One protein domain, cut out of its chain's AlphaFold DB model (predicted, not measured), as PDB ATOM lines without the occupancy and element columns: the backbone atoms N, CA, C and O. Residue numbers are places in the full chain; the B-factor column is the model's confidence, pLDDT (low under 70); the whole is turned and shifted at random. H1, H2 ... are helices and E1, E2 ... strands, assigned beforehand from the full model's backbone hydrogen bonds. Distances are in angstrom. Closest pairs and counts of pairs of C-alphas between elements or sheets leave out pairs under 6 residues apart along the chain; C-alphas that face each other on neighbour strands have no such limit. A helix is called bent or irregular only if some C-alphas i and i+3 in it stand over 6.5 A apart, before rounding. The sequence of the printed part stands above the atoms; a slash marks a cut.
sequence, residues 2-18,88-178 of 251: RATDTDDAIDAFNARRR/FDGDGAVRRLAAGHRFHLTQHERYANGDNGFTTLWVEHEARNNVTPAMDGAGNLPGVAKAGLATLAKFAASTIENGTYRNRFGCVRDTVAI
ATOM      1  N   ARG A   2      54.459 -25.454   4.910       54.44
ATOM      2  CA  ARG A   2      55.410 -25.307   3.805       54.44
ATOM      3  C   ARG A   2      55.586 -26.687   3.176       54.44
ATOM      4  O   ARG A   2      55.498 -27.684   3.884       54.44
ATOM      5  N   ALA A   3      55.829 -26.748   1.872       51.06
ATOM      6  CA  ALA A   3      55.919 -28.008   1.129       51.06
ATOM      7  C   ALA A   3      57.001 -28.986   1.648       51.06
ATOM      8  O   ALA A   3      57.027 -30.136   1.229       51.06
ATOM      9  N   THR A   4      57.887 -28.541   2.545       57.66
ATOM     10  CA  THR A   4      58.997 -29.318   3.113       57.66
ATOM     11  C   THR A   4      58.771 -29.836   4.533       57.66
ATOM     12  O   THR A   4      59.525 -30.706   4.959       57.66
ATOM     13  N   ASP A   5      57.778 -29.341   5.276       65.81
ATOM     14  CA  ASP A   5      57.517 -29.859   6.624       65.81
ATOM     15  C   ASP A   5      56.701 -31.144   6.548       65.81
ATOM     16  O   ASP A   5      55.680 -31.203   5.868       65.81
ATOM     17  N   THR A   6      57.150 -32.180   7.256       73.12
ATOM     18  CA  THR A   6      56.421 -33.457   7.350       73.12
ATOM     19  C   THR A   6      55.321 -33.399   8.416       73.12
ATOM     20  O   THR A   6      54.318 -34.095   8.293       73.12
ATOM     21  N   ASP A   7      55.474 -32.515   9.408       82.12
ATOM     22  CA  ASP A   7      54.573 -32.349  10.548       82.12
ATOM     23  C   ASP A   7      54.170 -30.882  10.767       82.12
ATOM     24  O   ASP A   7      54.763 -29.945  10.235       82.12
ATOM     25  N   ASP A   8      53.131 -30.687  11.576       89.81
ATOM     26  CA  ASP A   8      52.679 -29.368  12.003       89.81
ATOM     27  C   ASP A   8      53.710 -28.688  12.924       89.81
ATOM     28  O   ASP A   8      54.081 -29.246  13.956       89.81
ATOM     29  N   ALA A   9      54.101 -27.452  12.599       92.31
ATOM     30  CA  ALA A   9      55.147 -26.715  13.310       92.31
ATOM     31  C   ALA A   9      54.695 -25.334  13.824       92.31
ATOM     32  O   ALA A   9      53.681 -24.774  13.389       92.31
ATOM     33  N   ILE A  10      55.471 -24.801  14.774       94.56
ATOM     34  CA  ILE A  10      55.411 -23.414  15.252       94.56
ATOM     35  C   ILE A  10      56.563 -22.661  14.582       94.56
ATOM     36  O   ILE A  10      57.719 -23.043  14.746       94.56
ATOM     37  N   ASP A  11      56.241 -21.601  13.846       92.50
ATOM     38  CA  ASP A  11      57.198 -20.834  13.041       92.50
ATOM     39  C   ASP A  11      57.822 -19.677  13.829       92.50
ATOM     40  O   ASP A  11      58.990 -19.337  13.646       92.50
ATOM     41  N   ALA A  12      57.036 -19.053  14.708       94.75
ATOM     42  CA  ALA A  12      57.479 -17.953  15.550       94.75
ATOM     43  C   ALA A  12      57.049 -18.195  16.993       94.75
ATOM     44  O   ALA A  12      55.926 -18.624  17.254       94.75
ATOM     45  N   PHE A  13      57.942 -17.891  17.933       96.94
ATOM     46  CA  PHE A  13      57.662 -18.003  19.357       96.94
ATOM     47  C   PHE A  13      58.409 -16.920  20.135       96.94
ATOM     48  O   PHE A  13      59.639 -16.892  20.177       96.94
ATOM     49  N   ASN A  14      57.664 -16.007  20.751       95.50
ATOM     50  CA  ASN A  14      58.208 -14.806  21.371       95.50
ATOM     51  C   ASN A  14      57.699 -14.663  22.802       95.50
ATOM     52  O   ASN A  14      56.518 -14.846  23.076       95.50
ATOM     53  N   ALA A  15      58.589 -14.293  23.724       95.12
ATOM     54  CA  ALA A  15      58.192 -13.935  25.081       95.12
ATOM     55  C   ALA A  15      57.824 -12.447  25.141       95.12
ATOM     56  O   ALA A  15      58.632 -11.592  24.773       95.12
ATOM     57  N   ARG A  16      56.642 -12.136  25.671       94.81
ATOM     58  CA  ARG A  16      56.186 -10.778  25.974       94.81
ATOM     59  C   ARG A  16      56.231 -10.568  27.483       94.81
ATOM     60  O   ARG A  16      55.559 -11.277  28.231       94.81
ATOM     61  N   ARG A  17      57.006  -9.579  27.929       93.62
ATOM     62  CA  ARG A  17      57.049  -9.150  29.332       93.62
ATOM     63  C   ARG A  17      56.370  -7.799  29.505       93.62
ATOM     64  O   ARG A  17      56.549  -6.914  28.669       93.62
ATOM     65  N   ARG A  18      55.618  -7.639  30.590       93.50
ATOM     66  CA  ARG A  18      54.988  -6.377  30.977       93.50
ATOM     67  C   ARG A  18      55.198  -6.142  32.465       93.50
ATOM     68  O   ARG A  18      55.023  -7.045  33.270       93.50
ATOM     69  N   PHE A  88      53.619 -15.626  26.333       97.44
ATOM     70  CA  PHE A  88      54.289 -16.038  25.111       97.44
ATOM     71  C   PHE A  88      53.292 -16.006  23.967       97.44
ATOM     72  O   PHE A  88      52.175 -16.502  24.107       97.44
ATOM     73  N   ASP A  89      53.708 -15.445  22.846       97.69
ATOM     74  CA  ASP A  89      52.939 -15.440  21.611       97.69
ATOM     75  C   ASP A  89      53.629 -16.338  20.601       97.69
ATOM     76  O   ASP A  89      54.862 -16.357  20.517       97.69
ATOM     77  N   GLY A  90      52.834 -17.058  19.822       96.94
ATOM     78  CA  GLY A  90      53.359 -17.837  18.722       96.94
ATOM     79  C   GLY A  90      52.458 -17.835  17.505       96.94
ATOM     80  O   GLY A  90      51.247 -17.621  17.594       96.94
ATOM     81  N   ASP A  91      53.091 -18.111  16.375       95.88
ATOM     82  CA  ASP A  91      52.462 -18.266  15.071       95.88
ATOM     83  C   ASP A  91      52.916 -19.596  14.474       95.88
ATOM     84  O   ASP A  91      54.068 -20.006  14.648       95.88
ATOM     85  N   GLY A  92      52.025 -20.289  13.773       93.50
ATOM     86  CA  GLY A  92      52.381 -21.550  13.134       93.50
ATOM     87  C   GLY A  92      51.243 -22.193  12.363       93.50
ATOM     88  O   GLY A  92      50.318 -21.531  11.886       93.50
ATOM     89  N   ALA A  93      51.324 -23.515  12.237       93.06
ATOM     90  CA  ALA A  93      50.356 -24.330  11.510       93.06
ATOM     91  C   ALA A  93      49.859 -25.542  12.320       93.06
ATOM     92  O   ALA A  93      49.314 -26.481  11.743       93.06
ATOM     93  N   VAL A  94      49.967 -25.511  13.653       94.06
ATOM     94  CA  VAL A  94      49.531 -26.615  14.525       94.06
ATOM     95  C   VAL A  94      48.010 -26.708  14.612       94.06
ATOM     96  O   VAL A  94      47.356 -25.888  15.259       94.06
ATOM     97  N   ARG A  95      47.413 -27.730  13.987       92.56
ATOM     98  CA  ARG A  95      45.942 -27.885  13.936       92.56
ATOM     99  C   ARG A  95      45.315 -28.351  15.244       92.56
ATOM    100  O   ARG A  95      44.149 -28.075  15.492       92.56
ATOM    101  N   ARG A  96      46.078 -29.066  16.074       93.12
ATOM    102  CA  ARG A  96      45.598 -29.600  17.361       93.12
ATOM    103  C   ARG A  96      45.721 -28.610  18.518       93.12
ATOM    104  O   ARG A  96      45.348 -28.946  19.636       93.12
ATOM    105  N   LEU A  97      46.282 -27.425  18.274       95.62
ATOM    106  CA  LEU A  97      46.471 -26.438  19.326       95.62
ATOM    107  C   LEU A  97      45.111 -25.894  19.771       95.62
ATOM    108  O   LEU A  97      44.311 -25.487  18.936       95.62
ATOM    109  N   ALA A  98      44.861 -25.886  21.076       96.62
ATOM    110  CA  ALA A  98      43.585 -25.481  21.650       96.62
ATOM    111  C   ALA A  98      43.796 -24.805  23.007       96.62
ATOM    112  O   ALA A  98      44.714 -25.154  23.750       96.62
ATOM    113  N   ALA A  99      42.935 -23.845  23.345       96.94
ATOM    114  CA  ALA A  99      42.951 -23.196  24.652       96.94
ATOM    115  C   ALA A  99      42.757 -24.219  25.787       96.94
ATOM    116  O   ALA A  99      41.970 -25.156  25.665       96.94
ATOM    117  N   GLY A 100      43.486 -24.045  26.888       96.25
ATOM    118  CA  GLY A 100      43.492 -24.945  28.041       96.25
ATOM    119  C   GLY A 100      44.367 -26.193  27.883       96.25
ATOM    120  O   GLY A 100      44.570 -26.907  28.864       96.25
ATOM    121  N   HIS A 101      44.920 -26.458  26.694       96.81
ATOM    122  CA  HIS A 101      45.807 -27.599  26.477       96.81
ATOM    123  C   HIS A 101      47.274 -27.246  26.722       96.81
ATOM    124  O   HIS A 101      47.724 -26.124  26.477       96.81
ATOM    125  N   ARG A 102      48.022 -28.243  27.203       96.81
ATOM    126  CA  ARG A 102      49.470 -28.165  27.396       96.81
ATOM    127  C   ARG A 102      50.213 -28.697  26.182       96.81
ATOM    128  O   ARG A 102      49.761 -29.654  25.554       96.81
ATOM    129  N   PHE A 103      51.368 -28.114  25.899       96.00
ATOM    130  CA  PHE A 103      52.299 -28.615  24.898       96.00
ATOM    131  C   PHE A 103      53.744 -28.391  25.349       96.00
ATOM    132  O   PHE A 103      54.024 -27.533  26.190       96.00
ATOM    133  N   HIS A 104      54.656 -29.168  24.770       96.12
ATOM    134  CA  HIS A 104      56.090 -28.994  24.949       96.12
ATOM    135  C   HIS A 104      56.691 -28.402  23.679       96.12
ATOM    136  O   HIS A 104      56.495 -28.948  22.592       96.12
ATOM    137  N   LEU A 105      57.414 -27.293  23.807       95.62
ATOM    138  CA  LEU A 105      58.114 -26.676  22.686       95.62
ATOM    139  C   LEU A 105      59.452 -27.390  22.467       95.62
ATOM    140  O   LEU A 105      60.390 -27.254  23.249       95.62
ATOM    141  N   THR A 106      59.544 -28.185  21.412       93.38
ATOM    142  CA  THR A 106      60.789 -28.858  21.025       93.38
ATOM    143  C   THR A 106      61.544 -28.042  19.981       93.38
ATOM    144  O   THR A 106      60.961 -27.180  19.334       93.38
ATOM    145  N   GLN A 107      62.831 -28.343  19.785       90.44
ATOM    146  CA  GLN A 107      63.663 -27.730  18.734       90.44
ATOM    147  C   GLN A 107      63.800 -26.197  18.839       90.44
ATOM    148  O   GLN A 107      64.071 -25.525  17.850       90.44
ATOM    149  N   HIS A 108      63.662 -25.639  20.045       91.00
ATOM    150  CA  HIS A 108      63.860 -24.216  20.302       91.00
ATOM    151  C   HIS A 108      65.082 -24.001  21.205       91.00
ATOM    152  O   HIS A 108      65.075 -24.413  22.362       91.00
ATOM    153  N   GLU A 109      66.104 -23.295  20.713       90.19
ATOM    154  CA  GLU A 109      67.409 -23.122  21.384       90.19
ATOM    155  C   GLU A 109      67.293 -22.613  22.832       90.19
ATOM    156  O   GLU A 109      67.947 -23.116  23.739       90.19
ATOM    157  N   ARG A 110      66.404 -21.640  23.070       90.31
ATOM    158  CA  ARG A 110      66.196 -21.045  24.402       90.31
ATOM    159  C   ARG A 110      65.460 -21.944  25.407       90.31
ATOM    160  O   ARG A 110      65.549 -21.684  26.603       90.31
ATOM    161  N   TYR A 111      64.690 -22.935  24.956       91.19
ATOM    162  CA  TYR A 111      63.805 -23.720  25.826       91.19
ATOM    163  C   TYR A 111      64.187 -25.193  25.746       91.19
ATOM    164  O   TYR A 111      63.615 -25.968  24.981       91.19
ATOM    165  N   ALA A 112      65.190 -25.561  26.541       89.00
ATOM    166  CA  ALA A 112      65.626 -26.941  26.685       89.00
ATOM    167  C   ALA A 112      64.569 -27.804  27.401       89.00
ATOM    168  O   ALA A 112      63.607 -27.304  27.992       89.00
ATOM    169  N   ASN A 113      64.768 -29.123  27.362       85.88
ATOM    170  CA  ASN A 113      63.912 -30.077  28.062       85.88
ATOM    171  C   ASN A 113      63.835 -29.740  29.560       85.88
ATOM    172  O   ASN A 113      64.865 -29.572  30.209       85.88
ATOM    173  N   GLY A 114      62.614 -29.661  30.091       87.19
ATOM    174  CA  GLY A 114      62.334 -29.254  31.474       87.19
ATOM    175  C   GLY A 114      61.830 -27.813  31.594       87.19
ATOM    176  O   GLY A 114      60.963 -27.553  32.417       87.19
ATOM    177  N   ASP A 115      62.260 -26.918  30.699       89.38
ATOM    178  CA  ASP A 115      61.844 -25.505  30.657       89.38
ATOM    179  C   ASP A 115      60.985 -25.167  29.429       89.38
ATOM    180  O   ASP A 115      60.789 -23.995  29.081       89.38
ATOM    181  N   ASN A 116      60.466 -26.195  28.763       95.31
ATOM    182  CA  ASN A 116      59.727 -26.096  27.512       95.31
ATOM    183  C   ASN A 116      58.230 -26.417  27.628       95.31
ATOM    184  O   ASN A 116      57.574 -26.577  26.601       95.31
ATOM    185  N   GLY A 117      57.694 -26.527  28.846       96.88
ATOM    186  CA  GLY A 117      56.268 -26.740  29.103       96.88
ATOM    187  C   GLY A 117      55.456 -25.445  29.040       96.88
ATOM    188  O   GLY A 117      55.781 -24.454  29.704       96.88
ATOM    189  N   PHE A 118      54.375 -25.457  28.257       97.81
ATOM    190  CA  PHE A 118      53.472 -24.317  28.093       97.81
ATOM    191  C   PHE A 118      52.002 -24.742  28.131       97.81
ATOM    192  O   PHE A 118      51.653 -25.851  27.732       97.81
ATOM    193  N   THR A 119      51.126 -23.843  28.588       97.94
ATOM    194  CA  THR A 119      49.663 -23.975  28.522       97.94
ATOM    195  C   THR A 119      49.086 -22.885  27.628       97.94
ATOM    196  O   THR A 119      49.297 -21.694  27.873       97.94
ATOM    197  N   THR A 120      48.346 -23.279  26.596       98.06
ATOM    198  CA  THR A 120      47.696 -22.357  25.659       98.06
ATOM    199  C   THR A 120      46.528 -21.643  26.334       98.06
ATOM    200  O   THR A 120      45.630 -22.285  26.870       98.06
ATOM    201  N   LEU A 121      46.510 -20.312  26.290       97.06
ATOM    202  CA  LEU A 121      45.419 -19.491  26.825       97.06
ATOM    203  C   LEU A 121      44.335 -19.242  25.779       97.06
ATOM    204  O   LEU A 121      43.146 -19.295  26.080       97.06
ATOM    205  N   TRP A 122      44.751 -18.976  24.546       97.44
ATOM    206  CA  TRP A 122      43.867 -18.718  23.419       97.44
ATOM    207  C   TRP A 122      44.558 -19.138  22.126       97.44
ATOM    208  O   TRP A 122      45.786 -19.193  22.051       97.44
ATOM    209  N   VAL A 123      43.761 -19.428  21.105       97.69
ATOM    210  CA  VAL A 123      44.232 -19.713  19.753       97.69
ATOM    211  C   VAL A 123      43.227 -19.143  18.764       97.69
ATOM    212  O   VAL A 123      42.017 -19.223  18.975       97.69
ATOM    213  N   GLU A 124      43.730 -18.555  17.691       96.56
ATOM    214  CA  GLU A 124      42.929 -18.147  16.552       96.56
ATOM    215  C   GLU A 124      43.378 -18.916  15.322       96.56
ATOM    216  O   GLU A 124      44.559 -18.940  14.975       96.56
ATOM    217  N   HIS A 125      42.411 -19.552  14.675       93.00
ATOM    218  CA  HIS A 125      42.617 -20.423  13.534       93.00
ATOM    219  C   HIS A 125      42.165 -19.714  12.261       93.00
ATOM    220  O   HIS A 125      41.023 -19.265  12.174       93.00
ATOM    221  N   GLU A 126      43.027 -19.674  11.252       90.56
ATOM    222  CA  GLU A 126      42.666 -19.216   9.916       90.56
ATOM    223  C   GLU A 126      42.987 -20.314   8.901       90.56
ATOM    224  O   GLU A 126      44.119 -20.782   8.788       90.56
ATOM    225  N   ALA A 127      41.966 -20.742   8.162       86.94
ATOM    226  CA  ALA A 127      42.062 -21.829   7.203       86.94
ATOM    227  C   ALA A 127      41.359 -21.453   5.904       86.94
ATOM    228  O   ALA A 127      40.273 -20.865   5.928       86.94
ATOM    229  N   ARG A 128      41.923 -21.877   4.775       83.19
ATOM    230  CA  ARG A 128      41.219 -21.905   3.496       83.19
ATOM    231  C   ARG A 128      41.232 -23.281   2.884       83.19
ATOM    232  O   ARG A 128      42.251 -23.960   2.843       83.19
ATOM    233  N   ASN A 129      40.081 -23.657   2.349       79.50
ATOM    234  CA  ASN A 129      39.952 -24.875   1.575       79.50
ATOM    235  C   ASN A 129      40.565 -24.681   0.173       79.50
ATOM    236  O   ASN A 129      40.532 -23.581  -0.374       79.50
ATOM    237  N   ASN A 130      41.127 -25.750  -0.392       78.44
ATOM    238  CA  ASN A 130      41.577 -25.808  -1.784       78.44
ATOM    239  C   ASN A 130      40.433 -26.129  -2.768       78.44
ATOM    240  O   ASN A 130      40.636 -26.195  -3.975       78.44
ATOM    241  N   VAL A 131      39.216 -26.350  -2.266       75.75
ATOM    242  CA  VAL A 131      38.032 -26.495  -3.113       75.75
ATOM    243  C   VAL A 131      37.668 -25.124  -3.676       75.75
ATOM    244  O   VAL A 131      37.062 -24.294  -2.995       75.75
ATOM    245  N   THR A 132      38.019 -24.894  -4.937       65.06
ATOM    246  CA  THR A 132      37.371 -23.864  -5.741       65.06
ATOM    247  C   THR A 132      35.925 -24.307  -5.970       65.06
ATOM    248  O   THR A 132      35.699 -25.395  -6.502       65.06
ATOM    249  N   PRO A 133      34.912 -23.531  -5.544       61.03
ATOM    250  CA  PRO A 133      33.549 -23.843  -5.937       61.03
ATOM    251  C   PRO A 133      33.501 -23.783  -7.463       61.03
ATOM    252  O   PRO A 133      33.870 -22.761  -8.041       61.03
ATOM    253  N   ALA A 134      33.094 -24.884  -8.097       59.16
ATOM    254  CA  ALA A 134      32.850 -24.962  -9.532       59.16
ATOM    255  C   ALA A 134      31.842 -23.860  -9.920       59.16
ATOM    256  O   ALA A 134      30.632 -23.983  -9.716       59.16
ATOM    257  N   MET A 135      32.353 -22.707 -10.362       56.25
ATOM    258  CA  MET A 135      31.559 -21.532 -10.741       56.25
ATOM    259  C   MET A 135      31.026 -21.637 -12.173       56.25
ATOM    260  O   MET A 135      30.214 -20.818 -12.600       56.25
ATOM    261  N   ASP A 136      31.424 -22.684 -12.883       58.12
ATOM    262  CA  ASP A 136      30.955 -23.138 -14.188       58.12
ATOM    263  C   ASP A 136      29.427 -23.375 -14.231       58.12
ATOM    264  O   ASP A 136      28.832 -23.333 -15.304       58.12
ATOM    265  N   GLY A 137      28.760 -23.487 -13.070       57.75
ATOM    266  CA  GLY A 137      27.294 -23.507 -12.935       57.75
ATOM    267  C   GLY A 137      26.663 -22.286 -12.243       57.75
ATOM    268  O   GLY A 137      25.443 -22.252 -12.071       57.75
ATOM    269  N   ALA A 138      27.440 -21.270 -11.839       59.59
ATOM    270  CA  ALA A 138      26.945 -20.162 -11.007       59.59
ATOM    271  C   ALA A 138      25.889 -19.278 -11.701       59.59
ATOM    272  O   ALA A 138      25.085 -18.623 -11.033       59.59
ATOM    273  N   GLY A 139      25.857 -19.289 -13.039       61.88
ATOM    274  CA  GLY A 139      24.817 -18.642 -13.845       61.88
ATOM    275  C   GLY A 139      23.427 -19.276 -13.699       61.88
ATOM    276  O   GLY A 139      22.435 -18.566 -13.839       61.88
ATOM    277  N   ASN A 140      23.359 -20.564 -13.341       67.69
ATOM    278  CA  ASN A 140      22.122 -21.347 -13.216       67.69
ATOM    279  C   ASN A 140      21.643 -21.503 -11.761       67.69
ATOM    280  O   ASN A 140      20.666 -22.204 -11.499       67.69
ATOM    281  N   LEU A 141      22.323 -20.872 -10.797       68.31
ATOM    282  CA  LEU A 141      21.932 -20.932  -9.392       68.31
ATOM    283  C   LEU A 141      20.697 -20.045  -9.128       68.31
ATOM    284  O   LEU A 141      20.688 -18.877  -9.531       68.31
ATOM    285  N   PRO A 142      19.673 -20.539  -8.405       74.19
ATOM    286  CA  PRO A 142      18.524 -19.725  -8.013       74.19
ATOM    287  C   PRO A 142      18.955 -18.538  -7.133       74.19
ATOM    288  O   PRO A 142      19.943 -18.614  -6.401       74.19
ATOM    289  N   GLY A 143      18.209 -17.428  -7.185       69.81
ATOM    290  CA  GLY A 143      18.634 -16.116  -6.662       69.81
ATOM    291  C   GLY A 143      19.137 -16.094  -5.209       69.81
ATOM    292  O   GLY A 143      20.090 -15.380  -4.903       69.81
ATOM    293  N   VAL A 144      18.578 -16.931  -4.329       67.12
ATOM    294  CA  VAL A 144      19.044 -17.099  -2.937       67.12
ATOM    295  C   VAL A 144      20.428 -17.753  -2.838       67.12
ATOM    296  O   VAL A 144      21.249 -17.317  -2.033       67.12
ATOM    297  N   ALA A 145      20.737 -18.735  -3.688       70.31
ATOM    298  CA  ALA A 145      22.058 -19.365  -3.742       70.31
ATOM    299  C   ALA A 145      23.114 -18.411  -4.329       70.31
ATOM    300  O   ALA A 145      24.242 -18.358  -3.840       70.31
ATOM    301  N   LYS A 146      22.732 -17.582  -5.309       68.94
ATOM    302  CA  LYS A 146      23.600 -16.535  -5.875       68.94
ATOM    303  C   LYS A 146      23.918 -15.430  -4.857       68.94
ATOM    304  O   LYS A 146      25.067 -15.001  -4.754       68.94
ATOM    305  N   ALA A 147      22.933 -15.013  -4.057       71.69
ATOM    306  CA  ALA A 147      23.137 -14.074  -2.951       71.69
ATOM    307  C   ALA A 147      24.007 -14.673  -1.828       71.69
ATOM    308  O   ALA A 147      24.880 -13.986  -1.287       71.69
ATOM    309  N   GLY A 148      23.826 -15.963  -1.518       71.19
ATOM    310  CA  GLY A 148      24.677 -16.710  -0.588       71.19
ATOM    311  C   GLY A 148      26.131 -16.781  -1.055       71.19
ATOM    312  O   GLY A 148      27.036 -16.472  -0.283       71.19
ATOM    313  N   LEU A 149      26.367 -17.071  -2.337       71.44
ATOM    314  CA  LEU A 149      27.708 -17.114  -2.926       71.44
ATOM    315  C   LEU A 149      28.392 -15.737  -2.920       71.44
ATOM    316  O   LEU A 149      29.558 -15.633  -2.548       71.44
ATOM    317  N   ALA A 150      27.661 -14.667  -3.250       69.00
ATOM    318  CA  ALA A 150      28.176 -13.300  -3.154       69.00
ATOM    319  C   ALA A 150      28.495 -12.896  -1.702       69.00
ATOM    320  O   ALA A 150      29.430 -12.136  -1.457       69.00
ATOM    321  N   THR A 151      27.742 -13.415  -0.731       69.44
ATOM    322  CA  THR A 151      28.015 -13.204   0.699       69.44
ATOM    323  C   THR A 151      29.263 -13.970   1.142       69.44
ATOM    324  O   THR A 151      30.116 -13.394   1.809       69.44
ATOM    325  N   LEU A 152      29.440 -15.218   0.699       66.06
ATOM    326  CA  LEU A 152      30.657 -16.006   0.939       66.06
ATOM    327  C   LEU A 152      31.899 -15.381   0.287       66.06
ATOM    328  O   LEU A 152      32.962 -15.349   0.901       66.06
ATOM    329  N   ALA A 153      31.761 -14.804  -0.909       66.94
ATOM    330  CA  ALA A 153      32.839 -14.082  -1.584       66.94
ATOM    331  C   ALA A 153      33.313 -12.844  -0.797       66.94
ATOM    332  O   ALA A 153      34.493 -12.509  -0.842       66.94
ATOM    333  N   LYS A 154      32.438 -12.199  -0.010       64.12
ATOM    334  CA  LYS A 154      32.836 -11.104   0.896       64.12
ATOM    335  C   LYS A 154      33.686 -11.595   2.074       64.12
ATOM    336  O   LYS A 154      34.536 -10.851   2.550       64.12
ATOM    337  N   PHE A 155      33.508 -12.846   2.509       58.78
ATOM    338  CA  PHE A 155      34.365 -13.490   3.514       58.78
ATOM    339  C   PHE A 155      35.682 -14.031   2.926       58.78
ATOM    340  O   PHE A 155      36.614 -14.330   3.670       58.78
ATOM    341  N   ALA A 156      35.815 -14.081   1.596       58.47
ATOM    342  CA  ALA A 156      37.045 -14.462   0.898       58.47
ATOM    343  C   ALA A 156      38.115 -13.345   0.860       58.47
ATOM    344  O   ALA A 156      39.093 -13.454   0.122       58.47
ATOM    345  N   ALA A 157      37.982 -12.297   1.681       57.38
ATOM    346  CA  ALA A 157      38.983 -11.238   1.856       57.38
ATOM    347  C   ALA A 157      40.161 -11.627   2.776       57.38
ATOM    348  O   ALA A 157      40.996 -10.791   3.107       57.38
ATOM    349  N   SER A 158      40.241 -12.884   3.223       62.00
ATOM    350  CA  SER A 158      41.406 -13.376   3.970       62.00
ATOM    351  C   SER A 158      42.679 -13.377   3.094       62.00
ATOM    352  O   SER A 158      42.639 -13.690   1.907       62.00
ATOM    353  N   THR A 159      43.825 -13.023   3.671       68.31
ATOM    354  CA  THR A 159      45.117 -12.942   2.958       68.31
ATOM    355  C   THR A 159      45.788 -14.313   2.791       68.31
ATOM    356  O   THR A 159      46.928 -14.394   2.344       68.31
ATOM    357  N   ILE A 160      45.129 -15.397   3.208       76.56
ATOM    358  CA  ILE A 160      45.687 -16.750   3.160       76.56
ATOM    359  C   ILE A 160      45.481 -17.380   1.779       76.56
ATOM    360  O   ILE A 160      44.435 -17.212   1.153       76.56
ATOM    361  N   GLU A 161      46.475 -18.138   1.327       81.19
ATOM    362  CA  GLU A 161      46.403 -18.927   0.099       81.19
ATOM    363  C   GLU A 161      45.421 -20.106   0.245       81.19
ATOM    364  O   GLU A 161      45.231 -20.661   1.331       81.19
ATOM    365  N   ASN A 162      44.779 -20.507  -0.854       80.38
ATOM    366  CA  ASN A 162      43.888 -21.667  -0.858       80.38
ATOM    367  C   ASN A 162      44.624 -22.939  -0.406       80.38
ATOM    368  O   ASN A 162      45.793 -23.147  -0.708       80.38
ATOM    369  N   GLY A 163      43.935 -23.789   0.355       82.81
ATOM    370  CA  GLY A 163      44.530 -24.993   0.943       82.81
ATOM    371  C   GLY A 163      45.466 -24.733   2.128       82.81
ATOM    372  O   GLY A 163      45.999 -25.689   2.692       82.81
ATOM    373  N   THR A 164      45.661 -23.476   2.537       86.25
ATOM    374  CA  THR A 164      46.566 -23.130   3.637       86.25
ATOM    375  C   THR A 164      45.828 -22.981   4.963       86.25
ATOM    376  O   THR A 164      44.683 -22.536   5.039       86.25
ATOM    377  N   TYR A 165      46.526 -23.352   6.031       89.56
ATOM    378  CA  TYR A 165      46.126 -23.155   7.415       89.56
ATOM    379  C   TYR A 165      47.255 -22.451   8.170       89.56
ATOM    380  O   TYR A 165      48.419 -22.841   8.020       89.56
ATOM    381  N   ARG A 166      46.894 -21.458   8.987       91.88
ATOM    382  CA  ARG A 166      47.761 -20.834   9.993       91.88
ATOM    383  C   ARG A 166      46.995 -20.638  11.293       91.88
ATOM    384  O   ARG A 166      45.772 -20.491  11.292       91.88
ATOM    385  N   ASN A 167      47.715 -20.581  12.397       94.50
ATOM    386  CA  ASN A 167      47.178 -20.117  13.659       94.50
ATOM    387  C   ASN A 167      48.106 -19.107  14.318       94.50
ATOM    388  O   ASN A 167      49.319 -19.123  14.115       94.50
ATOM    389  N   ARG A 168      47.494 -18.248  15.129       97.12
ATOM    390  CA  ARG A 168      48.180 -17.431  16.128       97.12
ATOM    391  C   ARG A 168      47.676 -17.833  17.503       97.12
ATOM    392  O   ARG A 168      46.508 -18.205  17.643       97.12
ATOM    393  N   PHE A 169      48.529 -17.796  18.511       98.12
ATOM    394  CA  PHE A 169      48.151 -18.213  19.856       98.12
ATOM    395  C   PHE A 169      48.921 -17.460  20.930       98.12
ATOM    396  O   PHE A 169      50.017 -16.948  20.701       98.12
ATOM    397  N   GLY A 170      48.341 -17.449  22.126       97.94
ATOM    398  CA  GLY A 170      48.994 -16.985  23.339       97.94
ATOM    399  C   GLY A 170      49.052 -18.106  24.361       97.94
ATOM    400  O   GLY A 170      48.111 -18.891  24.498       97.94
ATOM    401  N   CYS A 171      50.155 -18.195  25.090       97.81
ATOM    402  CA  CYS A 171      50.367 -19.210  26.111       97.81
ATOM    403  C   CYS A 171      51.182 -18.675  27.292       97.81
ATOM    404  O   CYS A 171      51.760 -17.586  27.253       97.81
ATOM    405  N   VAL A 172      51.197 -19.459  28.361       96.88
ATOM    406  CA  VAL A 172      51.988 -19.245  29.581       96.88
ATOM    407  C   VAL A 172      52.806 -20.488  29.874       96.88
ATOM    408  O   VAL A 172      52.529 -21.546  29.312       96.88
ATOM    409  N   ARG A 173      53.797 -20.393  30.766       95.25
ATOM    410  CA  ARG A 173      54.437 -21.603  31.301       95.25
ATOM    411  C   ARG A 173      53.393 -22.468  32.005       95.25
ATOM    412  O   ARG A 173      52.468 -21.947  32.621       95.25
ATOM    413  N   ASP A 174      53.547 -23.781  31.927       94.81
ATOM    414  CA  ASP A 174      52.650 -24.742  32.582       94.81
ATOM    415  C   ASP A 174      52.663 -24.681  34.120       94.81
ATOM    416  O   ASP A 174      51.703 -25.122  34.756       94.81
ATOM    417  N   THR A 175      53.708 -24.090  34.702       91.62
ATOM    418  CA  THR A 175      53.848 -23.811  36.136       91.62
ATOM    419  C   THR A 175      53.106 -22.558  36.608       91.62
ATOM    420  O   THR A 175      52.917 -22.387  37.812       91.62
ATOM    421  N   VAL A 176      52.680 -21.673  35.700       93.12
ATOM    422  CA  VAL A 176      52.006 -20.415  36.054       93.12
ATOM    423  C   VAL A 176      50.522 -20.669  36.308       93.12
ATOM    424  O   VAL A 176      49.827 -21.280  35.496       93.12
ATOM    425  N   ALA A 177      50.015 -20.164  37.435       93.44
ATOM    426  CA  ALA A 177      48.598 -20.244  37.764       93.44
ATOM    427  C   ALA A 177      47.766 -19.372  36.809       93.44
ATOM    428  O   ALA A 177      47.977 -18.166  36.703       93.44
ATOM    429  N   ILE A 178      46.784 -19.974  36.137       95.31
ATOM    430  CA  ILE A 178      45.858 -19.254  35.258       95.31
ATOM    431  C   ILE A 178      44.700 -18.728  36.108       95.31
ATOM    432  O   ILE A 178      43.767 -19.467  36.423       95.31
TER     433      ILE A 178
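AT A GLANCE: This is residues 2 to 18 and 88 to 178 of the 251 residues of an uncharacterized protein of Duganella sp. Leaf126 (UniProt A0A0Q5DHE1). A strongly twisted sheet of five strands makes a slab, and beyond one end of E4 and E5 a long arm with H1 and H2 extends away from it and makes much of the length. The sheet, in the order E1, E2, E5, E4, E3, is antiparallel throughout, and neither helix covers it. The printed part has 108 residues, in the order E1, E2, E3, E4, H1, H2, E5, and its class is mixed, helices and strands. It is only just loose, close to extended, with a radius of gyration of the C-alphas of 19.1 A and spans of 61 by 33 by 21 A.

HOW THE PARTS SIT: E5, residues 165 to 173, is antiparallel to E4, residues 117 to 127, at 159 degrees, with N 124 and O 168 2.8 A apart. On E5's other side is E2, residues 88 to 92, antiparallel at 158 degrees, with N 90 and O 169 3.0 A apart. Edge strand E1, residues 10 to 17, is antiparallel to E2, with N 14 and O 89 2.8 A apart. Edge strand E3, residues 102 to 104, forms a hairpin with E4, with N 103 and O 118 2.9 A apart. H1, residues 135 to 140, and H2, residues 143 to 155, are not on the sheet. They are close but not clearly touching, the closest C-alphas, of Ala 138 and Lys 146, being 7.1 A apart. O i to N i+4 pairs within hydrogen-bond range number 0 of 2 in H1, beside 2 of 3 O i to N i+3 pairs, and 8 of 9 in H2.

IN THESE COORDINATES: E1 begins at C-alpha 10 (55.411, -23.414, 15.252) and is 20.1 A long. E4, 26.6 A long, bends by 73 degrees at residue 121. H1 is irregular, with C-alphas 136 and 139 7.6 A apart. H2 is 18.9 A long. E5, 25.3 A long, ends at C-alpha 173 (54.437, -21.603, 31.301).

THE WHOLE: Residues 19 to 87 are not printed, and C-alphas 18 and 88 are 11.3 A apart. The link from E3 to E4 is long. Low confidence includes residues 132 to 141 and 150 to 159.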